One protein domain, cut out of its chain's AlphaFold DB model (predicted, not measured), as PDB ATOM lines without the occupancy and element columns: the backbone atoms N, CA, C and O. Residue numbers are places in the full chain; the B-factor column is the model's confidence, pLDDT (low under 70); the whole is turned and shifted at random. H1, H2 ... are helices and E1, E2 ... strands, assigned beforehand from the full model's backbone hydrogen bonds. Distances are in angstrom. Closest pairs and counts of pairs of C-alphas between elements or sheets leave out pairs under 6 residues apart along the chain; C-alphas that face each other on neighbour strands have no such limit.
ATOM      1  N   LEU A   2     268.363 240.331 294.590       85.75
ATOM      2  CA  LEU A   2     269.139 241.257 295.436       85.75
ATOM      3  C   LEU A   2     270.363 241.873 294.735       85.75
ATOM      4  O   LEU A   2     270.579 243.069 294.862       85.75
ATOM      5  N   GLY A   3     271.112 241.100 293.940       89.12
ATOM      6  CA  GLY A   3     272.288 241.625 293.227       89.12
ATOM      7  C   GLY A   3     271.967 242.665 292.150       89.12
ATOM      8  O   GLY A   3     272.846 243.434 291.783       89.12
ATOM      9  N   PHE A   4     270.717 242.728 291.682       90.62
ATOM     10  CA  PHE A   4     270.245 243.771 290.769       90.62
ATOM     11  C   PHE A   4     269.969 245.089 291.509       90.62
ATOM     12  O   PHE A   4     270.374 246.146 291.047       90.62
ATOM     13  N   VAL A   5     269.333 245.027 292.685       88.31
ATOM     14  CA  VAL A   5     268.953 246.223 293.467       88.31
ATOM     15  C   VAL A   5     270.117 246.760 294.309       88.31
ATOM     16  O   VAL A   5     270.256 247.965 294.486       88.31
ATOM     17  N   ALA A   6     270.954 245.874 294.852       88.25
ATOM     18  CA  ALA A   6     272.009 246.216 295.801       88.25
ATOM     19  C   ALA A   6     273.277 245.392 295.534       88.25
ATOM     20  O   ALA A   6     273.632 244.481 296.281       88.25
ATOM     21  N   ARG A   7     273.984 245.731 294.451       83.88
ATOM     22  CA  ARG A   7     275.159 244.987 293.960       83.88
ATOM     23  C   ARG A   7     276.339 244.948 294.939       83.88
ATOM     24  O   ARG A   7     277.128 244.016 294.899       83.88
ATOM     25  N   GLN A   8     276.460 245.953 295.806       88.38
ATOM     26  CA  GLN A   8     277.524 246.041 296.816       88.38
ATOM     27  C   GLN A   8     277.110 245.465 298.179       88.38
ATOM     28  O   GLN A   8     277.885 245.515 299.133       88.38
ATOM     29  N   ALA A   9     275.881 244.951 298.304       93.62
ATOM     30  CA  ALA A   9     275.430 244.369 299.557       93.62
ATOM     31  C   ALA A   9     276.223 243.098 299.884       93.62
ATOM     32  O   ALA A   9     276.707 242.391 299.008       93.62
ATOM     33  N   THR A  10     276.318 242.780 301.171       95.50
ATOM     34  CA  THR A  10     276.815 241.488 301.645       95.50
ATOM     35  C   THR A  10     275.698 240.811 302.423       95.50
ATOM     36  O   THR A  10     275.053 241.438 303.261       95.50
ATOM     37  N   VAL A  11     275.446 239.541 302.127       94.62
ATOM     38  CA  VAL A  11     274.470 238.718 302.838       94.62
ATOM     39  C   VAL A  11     275.204 237.907 303.896       94.62
ATOM     40  O   VAL A  11     275.949 236.982 303.570       94.62
ATOM     41  N   ASP A  12     274.974 238.242 305.162       96.69
ATOM     42  CA  ASP A  12     275.535 237.522 306.303       96.69
ATOM     43  C   ASP A  12     274.608 236.367 306.708       96.69
ATOM     44  O   ASP A  12     273.435 236.568 307.023       96.69
ATOM     45  N   VAL A  13     275.132 235.142 306.727       96.56
ATOM     46  CA  VAL A  13     274.402 233.964 307.217       96.56
ATOM     47  C   VAL A  13     274.734 233.769 308.692       96.56
ATOM     48  O   VAL A  13     275.889 233.531 309.048       96.56
ATOM     49  N   VAL A  14     273.721 233.845 309.559       97.12
ATOM     50  CA  VAL A  14     273.878 233.715 311.018       97.12
ATOM     51  C   VAL A  14     273.333 232.373 311.503       97.12
ATOM     52  O   VAL A  14     272.205 232.000 311.188       97.12
ATOM     53  N   ARG A  15     274.122 231.643 312.302       97.69
ATOM     54  CA  ARG A  15     273.705 230.408 312.988       97.69
ATOM     55  C   ARG A  15     274.203 230.425 314.429       97.69
ATOM     56  O   ARG A  15     275.360 230.748 314.681       97.69
ATOM     57  N   GLY A  16     273.323 230.114 315.382       96.81
ATOM     58  CA  GLY A  16     273.668 230.136 316.811       96.81
ATOM     59  C   GLY A  16     274.167 231.502 317.305       96.81
ATOM     60  O   GLY A  16     275.068 231.560 318.135       96.81
ATOM     61  N   GLY A  17     273.645 232.598 316.742       96.88
ATOM     62  CA  GLY A  17     274.043 233.966 317.100       96.88
ATOM     63  C   GLY A  17     275.408 234.415 316.566       96.88
ATOM     64  O   GLY A  17     275.866 235.494 316.926       96.88
ATOM     65  N   LYS A  18     276.067 233.622 315.710       97.50
ATOM     66  CA  LYS A  18     277.351 233.968 315.084       97.50
ATOM     67  C   LYS A  18     277.228 233.990 313.563       97.50
ATOM     68  O   LYS A  18     276.505 233.176 312.989       97.50
ATOM     69  N   ILE A  19     277.949 234.906 312.915       97.81
ATOM     70  CA  ILE A  19     278.083 234.930 311.452       97.81
ATOM     71  C   ILE A  19     278.959 233.745 311.054       97.81
ATOM     72  O   ILE A  19     280.100 233.641 311.500       97.81
ATOM     73  N   VAL A  20     278.413 232.851 310.237       98.12
ATOM     74  CA  VAL A  20     279.114 231.651 309.761       98.12
ATOM     75  C   VAL A  20     279.528 231.756 308.296       98.12
ATOM     76  O   VAL A  20     280.396 231.012 307.859       98.12
ATOM     77  N   GLU A  21     278.932 232.678 307.537       97.75
ATOM     78  CA  GLU A  21     279.225 232.877 306.117       97.75
ATOM     79  C   GLU A  21     278.873 234.308 305.692       97.75
ATOM     80  O   GLU A  21     277.940 234.909 306.230       97.75
ATOM     81  N   LYS A  22     279.595 234.832 304.698       96.75
ATOM     82  CA  LYS A  22     279.294 236.095 304.019       96.75
ATOM     83  C   LYS A  22     279.196 235.835 302.520       96.75
ATOM     84  O   LYS A  22     280.139 235.311 301.932       96.75
ATOM     85  N   LYS A  23     278.071 236.194 301.902       94.94
ATOM     86  CA  LYS A  23     277.818 236.001 300.467       94.94
ATOM     87  C   LYS A  23     277.702 237.332 299.745       94.94
ATOM     88  O   LYS A  23     277.015 238.239 300.207       94.94
ATOM     89  N   GLN A  24     278.321 237.409 298.576       93.31
ATOM     90  CA  GLN A  24     278.077 238.472 297.606       93.31
ATOM     91  C   GLN A  24     276.841 238.091 296.774       93.31
ATOM     92  O   GLN A  24     276.765 236.960 296.286       93.31
ATOM     93  N   PRO A  25     275.838 238.972 296.634       91.19
ATOM     94  CA  PRO A  25     274.685 238.699 295.800       91.19
ATOM     95  C   PRO A  25     275.077 238.794 294.323       91.19
ATOM     96  O   PRO A  25     275.510 239.837 293.839       91.19
ATOM     97  N   ASN A  26     274.869 237.705 293.590       91.19
ATOM     98  CA  ASN A  26     275.121 237.674 292.155       91.19
ATOM     99  C   ASN A  26     274.058 238.464 291.385       91.19
ATOM    100  O   ASN A  26     272.891 238.555 291.796       91.19
ATOM    101  N   LEU A  27     274.468 238.999 290.235       93.00
ATOM    102  CA  LEU A  27     273.548 239.597 289.280       93.00
ATOM    103  C   LEU A  27     272.604 238.496 288.755       93.00
ATOM    104  O   LEU A  27     273.091 237.444 288.344       93.00
ATOM    105  N   PRO A  28     271.275 238.670 288.835       94.25
ATOM    106  CA  PRO A  28     270.349 237.655 288.352       94.25
ATOM    107  C   PRO A  28     270.357 237.577 286.822       94.25
ATOM    108  O   PRO A  28     270.352 238.602 286.156       94.25
ATOM    109  N   GLU A  29     270.295 236.370 286.266       95.81
ATOM    110  CA  GLU A  29     270.177 236.188 284.811       95.81
ATOM    111  C   GLU A  29     268.821 236.654 284.277       95.81
ATOM    112  O   GLU A  29     268.753 237.155 283.164       95.81
ATOM    113  N   HIS A  30     267.761 236.551 285.084       95.88
ATOM    114  CA  HIS A  30     266.430 237.054 284.754       95.88
ATOM    115  C   HIS A  30     265.829 237.875 285.895       95.88
ATOM    116  O   HIS A  30     265.981 237.555 287.082       95.88
ATOM    117  N   ILE A  31     265.079 238.910 285.531       95.06
ATOM    118  CA  ILE A  31     264.282 239.735 286.440       95.06
ATOM    119  C   ILE A  31     262.832 239.771 285.967       95.06
ATOM    120  O   ILE A  31     262.547 239.898 284.782       95.06
ATOM    121  N   VAL A  32     261.904 239.653 286.917       95.56
ATOM    122  CA  VAL A  32     260.468 239.550 286.643       95.56
ATOM    123  C   VAL A  32     259.731 240.564 287.503       95.56
ATOM    124  O   VAL A  32     259.801 240.498 288.728       95.56
ATOM    125  N   GLY A  33     259.032 241.500 286.865       90.81
ATOM    126  CA  GLY A  33     258.189 242.495 287.534       90.81
ATOM    127  C   GLY A  33     258.935 243.496 288.422       90.81
ATOM    128  O   GLY A  33     258.307 244.135 289.257       90.81
ATOM    129  N   VAL A  34     260.261 243.611 288.276       90.56
ATOM    130  CA  VAL A  34     261.088 244.578 289.028       90.56
ATOM    131  C   VAL A  34     261.216 245.901 288.274       90.56
ATOM    132  O   VAL A  34     261.218 246.962 288.887       90.56
ATOM    133  N   ILE A  35     261.300 245.832 286.946       93.19
ATOM    134  CA  ILE A  35     261.376 246.981 286.039       93.19
ATOM    135  C   ILE A  35     260.339 246.835 284.924       93.19
ATOM    136  O   ILE A  35     259.747 245.766 284.755       93.19
ATOM    137  N   SER A  36     260.113 247.917 284.178       95.06
ATOM    138  CA  SER A  36     259.116 247.985 283.105       95.06
ATOM    139  C   SER A  36     259.746 248.375 281.770       95.06
ATOM    140  O   SER A  36     260.689 249.159 281.708       95.06
ATOM    141  N   CYS A  37     259.207 247.825 280.690       96.94
ATOM    142  CA  CYS A  37     259.623 248.032 279.318       96.94
ATOM    143  C   CYS A  37     259.073 249.367 278.839       96.94
ATOM    144  O   CYS A  37     257.874 249.635 278.925       96.94
ATOM    145  N   VAL A  38     259.964 250.195 278.308       96.12
ATOM    146  CA  VAL A  38     259.631 251.531 277.808       96.12
ATOM    147  C   VAL A  38     259.184 251.525 276.348       96.12
ATOM    148  O   VAL A  38     258.741 252.558 275.854       96.12
ATOM    149  N   ASN A  39     259.297 250.390 275.647       97.12
ATOM    150  CA  ASN A  39     258.834 250.267 274.270       97.12
ATOM    151  C   ASN A  39     257.292 250.263 274.252       97.12
ATOM    152  O   ASN A  39     256.684 249.284 274.696       97.12
ATOM    153  N   PRO A  40     256.634 251.307 273.712       95.25
ATOM    154  CA  PRO A  40     255.173 251.395 273.698       95.25
ATOM    155  C   PRO A  40     254.523 250.338 272.792       95.25
ATOM    156  O   PRO A  40     253.318 250.130 272.869       95.25
ATOM    157  N   ARG A  41     255.303 249.675 271.928       96.44
ATOM    158  CA  ARG A  41     254.844 248.578 271.063       96.44
ATOM    159  C   ARG A  41     255.041 247.199 271.695       96.44
ATOM    160  O   ARG A  41     254.687 246.203 271.072       96.44
ATOM    161  N   CYS A  42     255.621 247.113 272.894       97.88
ATOM    162  CA  CYS A  42     255.780 245.838 273.580       97.88
ATOM    163  C   CYS A  42     254.421 245.306 274.053       97.88
ATOM    164  O   CYS A  42     253.641 246.039 274.666       97.88
ATOM    165  N   VAL A  43     254.173 244.008 273.848       97.12
ATOM    166  CA  VAL A  43     252.938 243.338 274.292       97.12
ATOM    167  C   VAL A  43     252.705 243.501 275.797       97.12
ATOM    168  O   VAL A  43     251.574 243.684 276.227       97.12
ATOM    169  N   THR A  44     253.771 243.537 276.601       97.06
ATOM    170  CA  THR A  44     253.682 243.691 278.062       97.06
ATOM    171  C   THR A  44     253.335 245.102 278.525       97.06
ATOM    172  O   THR A  44     253.060 245.308 279.706       97.06
ATOM    173  N   THR A  45     253.432 246.083 277.629       95.88
ATOM    174  CA  THR A  45     253.056 247.480 277.881       95.88
ATOM    175  C   THR A  45     251.644 247.758 277.363       95.88
ATOM    176  O   THR A  45     250.947 248.595 277.930       95.88
ATOM    177  N   ALA A  46     251.208 247.041 276.323       95.12
ATOM    178  CA  ALA A  46     249.868 247.156 275.751       95.12
ATOM    179  C   ALA A  46     248.805 246.362 276.532       95.12
ATOM    180  O   ALA A  46     247.700 246.859 276.731       95.12
ATOM    181  N   GLU A  47     249.139 245.155 276.995       94.81
ATOM    182  CA  GLU A  47     248.176 244.230 277.595       94.81
ATOM    183  C   GLU A  47     248.362 244.101 279.117       94.81
ATOM    184  O   GLU A  47     249.465 243.801 279.595       94.81
ATOM    185  N   PRO A  48     247.295 244.280 279.919       91.62
ATOM    186  CA  PRO A  48     247.364 244.102 281.362       91.62
ATOM    187  C   PRO A  48     247.517 242.623 281.745       91.62
ATOM    188  O   PRO A  48     247.096 241.711 281.038       91.62
ATOM    189  N   GLY A  49     248.087 242.372 282.925       91.75
ATOM    190  CA  GLY A  49     248.217 241.018 283.478       91.75
ATOM    191  C   GLY A  49     249.410 240.214 282.951       91.75
ATOM    192  O   GLY A  49     249.677 239.129 283.470       91.75
ATOM    193  N   ILE A  50     250.177 240.746 281.995       94.81
ATOM    194  CA  ILE A  50     251.421 240.122 281.536       94.81
ATOM    195  C   ILE A  50     252.585 240.599 282.407       94.81
ATOM    196  O   ILE A  50     252.856 241.793 282.533       94.81
ATOM    197  N   LYS A  51     253.309 239.653 283.013       95.12
ATOM    198  CA  LYS A  51     254.518 239.977 283.774       95.12
ATOM    199  C   LYS A  51     255.632 240.399 282.826       95.12
ATOM    200  O   LYS A  51     256.007 239.657 281.919       95.12
ATOM    201  N   GLN A  52     256.190 241.569 283.097       95.75
ATOM    202  CA  GLN A  52     257.360 242.084 282.403       95.75
ATOM    203  C   GLN A  52     258.596 241.305 282.852       95.75
ATOM    204  O   GLN A  52     258.856 241.191 284.054       95.75
ATOM    205  N   MET A  53     259.325 240.741 281.895       97.62
ATOM    206  CA  MET A  53     260.496 239.907 282.143       97.62
ATOM    207  C   MET A  53     261.657 240.403 281.295       97.62
ATOM    208  O   MET A  53     261.454 240.857 280.163       97.62
ATOM    209  N   PHE A  54     262.847 240.356 281.878       98.00
ATOM    210  CA  PHE A  54     264.077 240.756 281.220       98.00
ATOM    211  C   PHE A  54     265.182 239.770 281.554       98.00
ATOM    212  O   PHE A  54     265.253 239.291 282.692       98.00
ATOM    213  N   HIS A  55     266.079 239.558 280.601       97.69
ATOM    214  CA  HIS A  55     267.267 238.737 280.757       97.69
ATOM    215  C   HIS A  55     268.534 239.582 280.665       97.69
ATOM    216  O   HIS A  55     268.576 240.612 279.991       97.69
ATOM    217  N   LEU A  56     269.565 239.152 281.380       96.94
ATOM    218  CA  LEU A  56     270.878 239.771 281.387       96.94
ATOM    219  C   LEU A  56     271.640 239.386 280.118       96.94
ATOM    220  O   LEU A  56     271.891 238.208 279.880       96.94
ATOM    221  N   VAL A  57     272.074 240.383 279.354       97.12
ATOM    222  CA  VAL A  57     272.863 240.185 278.128       97.12
ATOM    223  C   VAL A  57     274.338 240.482 278.377       97.12
ATOM    224  O   VAL A  57     275.207 239.741 277.923       97.12
ATOM    225  N   HIS A  58     274.638 241.518 279.170       94.62
ATOM    226  CA  HIS A  58     276.009 241.867 279.549       94.62
ATOM    227  C   HIS A  58     276.115 242.208 281.039       94.62
ATOM    228  O   HIS A  58     275.687 243.271 281.487       94.62
ATOM    229  N   SER A  59     276.765 241.335 281.811       90.75
ATOM    230  CA  SER A  59     276.957 241.495 283.262       90.75
ATOM    231  C   SER A  59     277.844 242.686 283.649       90.75
ATOM    232  O   SER A  59     277.602 243.329 284.673       90.75
ATOM    233  N   GLU A  60     278.853 243.011 282.839       90.31
ATOM    234  CA  GLU A  60     279.759 244.138 283.099       90.31
ATOM    235  C   GLU A  60     279.080 245.489 282.868       90.31
ATOM    236  O   GLU A  60     279.248 246.410 283.667       90.31
ATOM    237  N   ARG A  61     278.267 245.579 281.807       91.31
ATOM    238  CA  ARG A  61     277.534 246.791 281.413       91.31
ATOM    239  C   ARG A  61     276.171 246.927 282.088       91.31
ATOM    240  O   ARG A  61     275.538 247.960 281.929       91.31
ATOM    241  N   LEU A  62     275.745 245.910 282.842       90.12
ATOM    242  CA  LEU A  62     274.404 245.816 283.430       90.12
ATOM    243  C   LEU A  62     273.289 245.902 282.375       90.12
ATOM    244  O   LEU A  62     272.216 246.433 282.641       90.12
ATOM    245  N   GLU A  63     273.539 245.362 281.185       95.62
ATOM    246  CA  GLU A  63     272.578 245.408 280.088       95.62
ATOM    247  C   GLU A  63     271.563 244.277 280.245       95.62
ATOM    248  O   GLU A  63     271.923 243.098 280.173       95.62
ATOM    249  N   TYR A  64     270.300 244.648 280.437       97.50
ATOM    250  CA  TYR A  64     269.164 243.734 280.388       97.50
ATOM    251  C   TYR A  64     268.320 244.022 279.153       97.50
ATOM    252  O   TYR A  64     268.163 245.181 278.772       97.50
ATOM    253  N   ARG A  65     267.722 242.988 278.568       98.06
ATOM    254  CA  ARG A  65     266.796 243.119 277.437       98.06
ATOM    255  C   ARG A  65     265.461 242.483 277.741       98.06
ATOM    256  O   ARG A  65     265.380 241.503 278.476       98.06
ATOM    257  N   CYS A  66     264.404 243.089 277.214       98.12
ATOM    258  CA  CYS A  66     263.045 242.606 277.391       98.12
ATOM    259  C   CYS A  66     262.868 241.249 276.704       98.12
ATOM    260  O   CYS A  66     263.100 241.136 275.505       98.12
ATOM    261  N   ASP A  67     262.340 240.261 277.425       98.19
ATOM    262  CA  ASP A  67     262.119 238.904 276.898       98.19
ATOM    263  C   ASP A  67     261.078 238.854 275.761       98.19
ATOM    264  O   ASP A  67     260.936 237.836 275.089       98.19
TER     265      ASP A  67
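Overview. This is residues 2 to 67 of the 75 residues of the protein "Aspartate carbamoyltransferase regulatory chain, metal-binding domain protein" of Bifidobacterium longum subsp. longum 35B (UniProt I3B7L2). A flat, drawn-out model with two separate small sheets: the two-strand hairpin E1 and E2 makes one end of the long axis, the three-strand sheet E3, E4 and E5 lies farther along it, and a loop region with the short helix H2 makes the other end. H1, a single short turn of helix, lies between the hairpin and the three-strand sheet. The printed part has 66 residues, with two named helices and five named strands in the order H1, E1, E2, E3, H2, E4, E5; under half of the residues are in named elements, and the class is mixed, helices and strands. Both sheets are antiparallel, the larger in the order E3, E4, E5. The whole is only just loose, close to extended, with a radius of gyration of the C-alphas of 16.2 A and spans of 52 by 27 by 13 A.

Along the chain. H1 is residues 2 to 5, with C-alpha 2 at (269.139, 241.257, 295.436). E1 is residues 11 to 15, 13.1 A from first to last C-alpha, and E2 is residues 18 to 23, 14.8 A. E3 is residues 30 to 32, 6.7 A, with C-alpha 30 at (266.430, 237.054, 284.754). H2 is residues 43 to 46. E4 is residues 53 to 58, 15.9 A. E5 is residues 63 to 66, 10.3 A, and ends with C-alpha 66 at (263.045, 242.606, 277.391).

Arrangement. In the larger sheet E4 is the inner strand, and E3 and E5 are the edge strands. E3 and E4 are antiparallel at 153 degrees between their directions, with N 31 and O 54 2.9 A apart, within hydrogen-bond range. E4 and E5 form a hairpin, antiparallel at 148 degrees, with N 57 and O 63 2.8 A apart and N 65 and O 55 2.9 A apart. H1 and H2 are not on this sheet, each with 2 pairs of C-alphas within 10 A of it. H1 and E3 are only just apart, their closest C-alphas 8.4 A from each other. E1 and E2 form the other hairpin, antiparallel at 150 degrees, with N 11 and O 23 2.8 A apart. E2 and E3 are apart. H1 and H2, with 4 residues each, are too short for any O i to N i+4 pair; in each the one O i to N i+3 pair is within hydrogen-bond range.

Size, cuts and confidence. The two C-alphas farthest apart are those of Gly 16 and Arg 41, 52.8 A. The printed part has no cut. The links H1 to E1, E1 to E2 and E4 to E5 are tight; no link is long. The mean pLDDT of the printed part is 94.5, and no printed residue is under 70.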